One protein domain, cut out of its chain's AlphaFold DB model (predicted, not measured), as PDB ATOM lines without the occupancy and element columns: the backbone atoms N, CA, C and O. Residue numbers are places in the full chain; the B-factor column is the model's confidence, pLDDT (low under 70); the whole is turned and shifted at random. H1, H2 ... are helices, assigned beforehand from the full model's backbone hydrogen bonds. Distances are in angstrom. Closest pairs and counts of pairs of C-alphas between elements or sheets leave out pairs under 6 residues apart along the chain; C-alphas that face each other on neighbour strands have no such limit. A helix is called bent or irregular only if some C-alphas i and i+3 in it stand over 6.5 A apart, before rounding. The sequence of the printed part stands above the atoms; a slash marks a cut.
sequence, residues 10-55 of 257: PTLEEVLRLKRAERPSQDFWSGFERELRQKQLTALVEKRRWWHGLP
ATOM      1  N   PRO A  10      59.930  47.700  39.939       78.12
ATOM      2  CA  PRO A  10      59.808  48.354  38.645       78.12
ATOM      3  C   PRO A  10      58.367  48.816  38.453       78.12
ATOM      4  O   PRO A  10      57.415  48.064  38.692       78.12
ATOM      5  N   THR A  11      58.200  50.074  38.059       84.50
ATOM      6  CA  THR A  11      56.871  50.614  37.767       84.50
ATOM      7  C   THR A  11      56.348  50.016  36.461       84.50
ATOM      8  O   THR A  11      57.114  49.684  35.557       84.50
ATOM      9  N   LEU A  12      55.022  49.875  36.335       83.19
ATOM     10  CA  LEU A  12      54.388  49.338  35.121       83.19
ATOM     11  C   LEU A  12      54.854  50.096  33.864       83.19
ATOM     12  O   LEU A  12      55.076  49.506  32.814       83.19
ATOM     13  N   GLU A  13      55.031  51.408  33.987       84.88
ATOM     14  CA  GLU A  13      55.481  52.293  32.915       84.88
ATOM     15  C   GLU A  13      56.901  51.968  32.444       84.88
ATOM     16  O   GLU A  13      57.176  52.022  31.247       84.88
ATOM     17  N   GLU A  14      57.784  51.584  33.361       86.50
ATOM     18  CA  GLU A  14      59.162  51.197  33.070       86.50
ATOM     19  C   GLU A  14      59.216  49.850  32.341       86.50
ATOM     20  O   GLU A  14      59.869  49.728  31.304       86.50
ATOM     21  N   VAL A  15      58.411  48.882  32.790       85.31
ATOM     22  CA  VAL A  15      58.242  47.592  32.102       85.31
ATOM     23  C   VAL A  15      57.642  47.787  30.707       85.31
ATOM     24  O   VAL A  15      58.088  47.163  29.746       85.31
ATOM     25  N   LEU A  16      56.663  48.684  30.557       84.25
ATOM     26  CA  LEU A  16      56.054  48.997  29.263       84.25
ATOM     27  C   LEU A  16      57.015  49.726  28.321       84.25
ATOM     28  O   LEU A  16      56.982  49.487  27.115       84.25
ATOM     29  N   ARG A  17      57.878  50.606  28.838       84.94
ATOM     30  CA  ARG A  17      58.925  51.266  28.043       84.94
ATOM     31  C   ARG A  17      59.956  50.259  27.550       84.94
ATOM     32  O   ARG A  17      60.261  50.266  26.360       84.94
ATOM     33  N   LEU A  18      60.404  49.361  28.427       87.50
ATOM     34  CA  LEU A  18      61.307  48.273  28.064       87.50
ATOM     35  C   LEU A  18      60.672  47.367  26.997       87.50
ATOM     36  O   LEU A  18      61.271  47.115  25.956       87.50
ATOM     37  N   LYS A  19      59.406  46.978  27.188       80.38
ATOM     38  CA  LYS A  19      58.678  46.142  26.224       80.38
ATOM     39  C   LYS A  19      58.414  46.825  24.883       80.38
ATOM     40  O   LYS A  19      58.387  46.149  23.863       80.38
ATOM     41  N   ARG A  20      58.243  48.150  24.837       82.56
ATOM     42  CA  ARG A  20      58.108  48.891  23.567       82.56
ATOM     43  C   ARG A  20      59.430  49.044  22.823       82.56
ATOM     44  O   ARG A  20      59.411  49.059  21.594       82.56
ATOM     45  N   ALA A  21      60.550  49.139  23.538       84.94
ATOM     46  CA  ALA A  21      61.876  49.199  22.929       84.94
ATOM     47  C   ALA A  21      62.223  47.904  22.167       84.94
ATOM     48  O   ALA A  21      62.879  47.966  21.133       84.94
ATOM     49  N   GLU A  22      61.700  46.758  22.615       83.88
ATOM     50  CA  GLU A  22      61.881  45.442  21.975       83.88
ATOM     51  C   GLU A  22      60.999  45.210  20.727       83.88
ATOM     52  O   GLU A  22      61.164  44.192  20.062       83.88
ATOM     53  N   ARG A  23      60.070  46.125  20.390       80.81
ATOM     54  CA  ARG A  23      59.109  46.012  19.263       80.81
ATOM     55  C   ARG A  23      58.517  44.595  19.067       80.81
ATOM     56  O   ARG A  23      58.749  43.967  18.034       80.81
ATOM     57  N   PRO A  24      57.720  44.087  20.022       82.38
ATOM     58  CA  PRO A  24      57.085  42.779  19.895       82.38
ATOM     59  C   PRO A  24      56.032  42.749  18.776       82.38
ATOM     60  O   PRO A  24      55.515  43.788  18.354       82.38
ATOM     61  N   SER A  25      55.701  41.536  18.321       89.19
ATOM     62  CA  SER A  25      54.692  41.289  17.287       89.19
ATOM     63  C   SER A  25      53.290  41.755  17.710       89.19
ATOM     64  O   SER A  25      52.977  41.896  18.895       89.19
ATOM     65  N   GLN A  26      52.416  41.996  16.730       88.50
ATOM     66  CA  GLN A  26      51.049  42.473  16.970       88.50
ATOM     67  C   GLN A  26      50.212  41.488  17.809       88.50
ATOM     68  O   GLN A  26      49.419  41.918  18.651       88.50
ATOM     69  N   ASP A  27      50.444  40.184  17.651       90.31
ATOM     70  CA  ASP A  27      49.742  39.143  18.410       90.31
ATOM     71  C   ASP A  27      50.025  39.245  19.913       90.31
ATOM     72  O   ASP A  27      49.106  39.130  20.728       90.31
ATOM     73  N   PHE A  28      51.266  39.573  20.289       90.75
ATOM     74  CA  PHE A  28      51.646  39.796  21.683       90.75
ATOM     75  C   PHE A  28      50.874  40.968  22.301       90.75
ATOM     76  O   PHE A  28      50.341  40.834  23.402       90.75
ATOM     77  N   TRP A  29      50.755  42.096  21.590       88.50
ATOM     78  CA  TRP A  29      50.003  43.258  22.080       88.50
ATOM     79  C   TRP A  29      48.531  42.932  22.319       88.50
ATOM     80  O   TRP A  29      47.961  43.356  23.325       88.50
ATOM     81  N   SER A  30      47.928  42.138  21.434       89.00
ATOM     82  CA  SER A  30      46.532  41.721  21.577       89.00
ATOM     83  C   SER A  30      46.304  40.842  22.820       89.00
ATOM     84  O   SER A  30      45.309  41.020  23.530       89.00
ATOM     85  N   GLY A  31      47.242  39.934  23.120       91.88
ATOM     86  CA  GLY A  31      47.217  39.089  24.314       91.88
ATOM     87  C   GLY A  31      47.460  39.891  25.591       91.88
ATOM     88  O   GLY A  31      46.675  39.808  26.533       91.88
ATOM     89  N   PHE A  32      48.483  40.745  25.585       89.31
ATOM     90  CA  PHE A  32      48.826  41.600  26.718       89.31
ATOM     91  C   PHE A  32      47.672  42.532  27.113       89.31
ATOM     92  O   PHE A  32      47.332  42.630  28.287       89.31
ATOM     93  N   GLU A  33      47.016  43.176  26.143       90.19
ATOM     94  CA  GLU A  33      45.883  44.078  26.394       90.19
ATOM     95  C   GLU A  33      44.680  43.339  27.008       90.19
ATOM     96  O   GLU A  33      43.967  43.881  27.857       90.19
ATOM     97  N   ARG A  34      44.445  42.087  26.595       91.69
ATOM     98  CA  ARG A  34      43.404  41.228  27.177       91.69
ATOM     99  C   ARG A  34      43.725  40.860  28.621       91.69
ATOM    100  O   ARG A  34      42.851  40.976  29.476       91.69
ATOM    101  N   GLU A  35      44.957  40.451  28.897       92.12
ATOM    102  CA  GLU A  35      45.401  40.104  30.250       92.12
ATOM    103  C   GLU A  35      45.411  41.319  31.179       92.12
ATOM    104  O   GLU A  35      44.995  41.218  32.335       92.12
ATOM    105  N   LEU A  36      45.828  42.485  30.677       89.94
ATOM    106  CA  LEU A  36      45.792  43.741  31.418       89.94
ATOM    107  C   LEU A  36      44.351  44.093  31.798       89.94
ATOM    108  O   LEU A  36      44.077  44.353  32.969       89.94
ATOM    109  N   ARG A  37      43.416  44.033  30.841       87.88
ATOM    110  CA  ARG A  37      41.987  44.255  31.106       87.88
ATOM    111  C   ARG A  37      41.410  43.229  32.071       87.88
ATOM    112  O   ARG A  37      40.651  43.607  32.955       87.88
ATOM    113  N   GLN A  38      41.789  41.958  31.962       91.12
ATOM    114  CA  GLN A  38      41.347  40.927  32.898       91.12
ATOM    115  C   GLN A  38      41.845  41.216  34.316       91.12
ATOM    116  O   GLN A  38      41.053  41.192  35.247       91.12
ATOM    117  N   LYS A  39      43.120  41.583  34.486       88.06
ATOM    118  CA  LYS A  39      43.675  41.963  35.794       88.06
ATOM    119  C   LYS A  39      43.061  43.248  36.342       88.06
ATOM    120  O   LYS A  39      42.852  43.341  37.545       88.06
ATOM    121  N   GLN A  40      42.732  44.215  35.486       86.81
ATOM    122  CA  GLN A  40      41.999  45.419  35.885       86.81
ATOM    123  C   GLN A  40      40.579  45.090  36.346       86.81
ATOM    124  O   GLN A  40      40.146  45.604  37.373       86.81
ATOM    125  N   LEU A  41      39.869  44.213  35.630       83.25
ATOM    126  CA  LEU A  41      38.545  43.742  36.029       83.25
ATOM    127  C   LEU A  41      38.615  42.946  37.333       83.25
ATOM    128  O   LEU A  41      37.816  43.204  38.221       83.25
ATOM    129  N   THR A  42      39.599  42.063  37.504       77.06
ATOM    130  CA  THR A  42      39.815  41.346  38.766       77.06
ATOM    131  C   THR A  42      40.114  42.313  39.909       77.06
ATOM    132  O   THR A  42      39.471  42.228  40.945       77.06
ATOM    133  N   ALA A  43      40.998  43.294  39.713       75.50
ATOM    134  CA  ALA A  43      41.315  44.293  40.736       75.50
ATOM    135  C   ALA A  43      40.119  45.202  41.078       75.50
ATOM    136  O   ALA A  43      39.962  45.624  42.224       75.50
ATOM    137  N   LEU A  44      39.257  45.503  40.100       72.62
ATOM    138  CA  LEU A  44      38.005  46.228  40.325       72.62
ATOM    139  C   LEU A  44      36.971  45.367  41.065       72.62
ATOM    140  O   LEU A  44      36.271  45.872  41.943       72.62
ATOM    141  N   VAL A  45      36.886  44.076  40.743       68.50
ATOM    142  CA  VAL A  45      35.940  43.125  41.347       68.50
ATOM    143  C   VAL A  45      36.389  42.681  42.747       68.50
ATOM    144  O   VAL A  45      35.549  42.413  43.604       68.50
ATOM    145  N   GLU A  46      37.687  42.708  43.055       61.06
ATOM    146  CA  GLU A  46      38.237  42.333  44.366       61.06
ATOM    147  C   GLU A  46      37.916  43.313  45.506       61.06
ATOM    148  O   GLU A  46      38.240  43.057  46.668       61.06
ATOM    149  N   LYS A  47      37.210  44.419  45.247       61.12
ATOM    150  CA  LYS A  47      36.907  45.412  46.287       61.12
ATOM    151  C   LYS A  47      35.587  45.191  47.028       61.12
ATOM    152  O   LYS A  47      35.027  46.138  47.578       61.12
ATOM    153  N   ARG A  48      35.103  43.952  47.132       57.28
ATOM    154  CA  ARG A  48      34.115  43.595  48.161       57.28
ATOM    155  C   ARG A  48      34.742  42.585  49.110       57.28
ATOM    156  O   ARG A  48      34.649  41.381  48.908       57.28
ATOM    157  N   ARG A  49      35.408  43.106  50.153       68.69
ATOM    158  CA  ARG A  49      35.883  42.320  51.303       68.69
ATOM    159  C   ARG A  49      34.720  41.434  51.735       68.69
ATOM    160  O   ARG A  49      33.712  41.958  52.192       68.69
ATOM    161  N   TRP A  50      34.839  40.124  51.568       67.88
ATOM    162  CA  TRP A  50      33.783  39.169  51.916       67.88
ATOM    163  C   TRP A  50      33.335  39.302  53.384       67.88
ATOM    164  O   TRP A  50      32.178  39.074  53.718       67.88
ATOM    165  N   TRP A  51      34.224  39.817  54.235       67.69
ATOM    166  CA  TRP A  51      33.968  40.208  55.620       67.69
ATOM    167  C   TRP A  51      33.017  41.404  55.807       67.69
ATOM    168  O   TRP A  51      32.475  41.572  56.888       67.69
ATOM    169  N   HIS A  52      32.802  42.259  54.799       67.94
ATOM    170  CA  HIS A  52      31.828  43.364  54.872       67.94
ATOM    171  C   HIS A  52      30.375  42.890  54.758       67.94
ATOM    172  O   HIS A  52      29.469  43.660  55.060       67.94
ATOM    173  N   GLY A  53      30.147  41.647  54.325       63.59
ATOM    174  CA  GLY A  53      28.828  41.016  54.347       63.59
ATOM    175  C   GLY A  53      28.563  40.199  55.608       63.59
ATOM    176  O   GLY A  53      27.452  39.702  55.762       63.59
ATOM    177  N   LEU A  54      29.551  40.037  56.499       73.88
ATOM    178  CA  LEU A  54      29.329  39.319  57.744       73.88
ATOM    179  C   LEU A  54      28.547  40.235  58.683       73.88
ATOM    180  O   LEU A  54      29.054  41.295  59.064       73.88
ATOM    181  N   PRO A  55      27.310  39.869  59.044       68.38
ATOM    182  CA  PRO A  55      26.571  40.654  60.001       68.38
ATOM    183  C   PRO A  55      27.373  40.620  61.309       68.38
ATOM    184  O   PRO A  55      27.771  39.556  61.786       68.38
TER     185      PRO A  55
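Overview. This is residues 10 to 55 of the 257 residues of an uncharacterized protein of Oleiharenicola lentus (UniProt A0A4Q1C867). The model is an open, flat hook: the long helix H2 makes the shaft, and the shorter helix H1 folds back beside the first part of H2, with an empty gap between the two. The very short helix H3 sits beyond the far end of H2, in a thin tail of residues 46 to 55, and H2 with this tail makes the longest axis. The printed part has 46 residues, with three named helices in the order H1, H2, H3 along the chain and no named strand, and the class is all helix. The whole is extended, with a radius of gyration of the C-alphas of 15.9 A and spans of 52 by 23 by 7 A.

Arrangement. H2, residues 26 to 45, is the longest helix and touches no helix. H1, residues 12 to 21, comes before it, and the two are apart, with no C-alpha of the one within 8 A of the other. The N-to-C direction of H1 is (0.40, -0.17, -0.90), and that of H2 is (-0.49, 0.13, 0.86). A tight link of four residues, 22 to 25, joins them. H3, residues 50 to 53, follows H2 after another tight link of four residues, 46 to 49. H2 and H3 are apart, and so are H1 and H3. Residues 10 to 19, 21 to 28 and 30 to 55 stand free, with no C-alpha 8 or more residues away along the chain within 10 A. In H1 and H2 every O i to N i+4 pair is within hydrogen-bond range; H3 is too short for such a pair, and its one O i to N i+3 pair is within range.

Along the chain. H2 has 20 residues and measures 28.7 A from C-alpha 26 at (51.049, 42.473, 16.970) to C-alpha 45 at (35.940, 43.125, 41.347). H1 has 10 residues and measures 14.3 A from its first to its last C-alpha, beginning at Leu 12, with its C-alpha at (54.388, 49.338, 35.121). H3 has four residues and measures 5.8 A, ending at Gly 53, with its C-alpha at (28.828, 41.016, 54.347). No helix is bent.

Size, cuts and confidence. The two C-alphas farthest apart are those of Arg 23 and Pro 55, at 52.4 A. The first and last printed C-alphas, those of Pro 10 and Pro 55, are 40.3 A apart. The printed part has no cut and no long link. The mean pLDDT of the printed part is 81.0, and the residues under 70 are 45 to 53 and 55. The mean pLDDT is 84 in H1, 86 in H2 and 67 in H3.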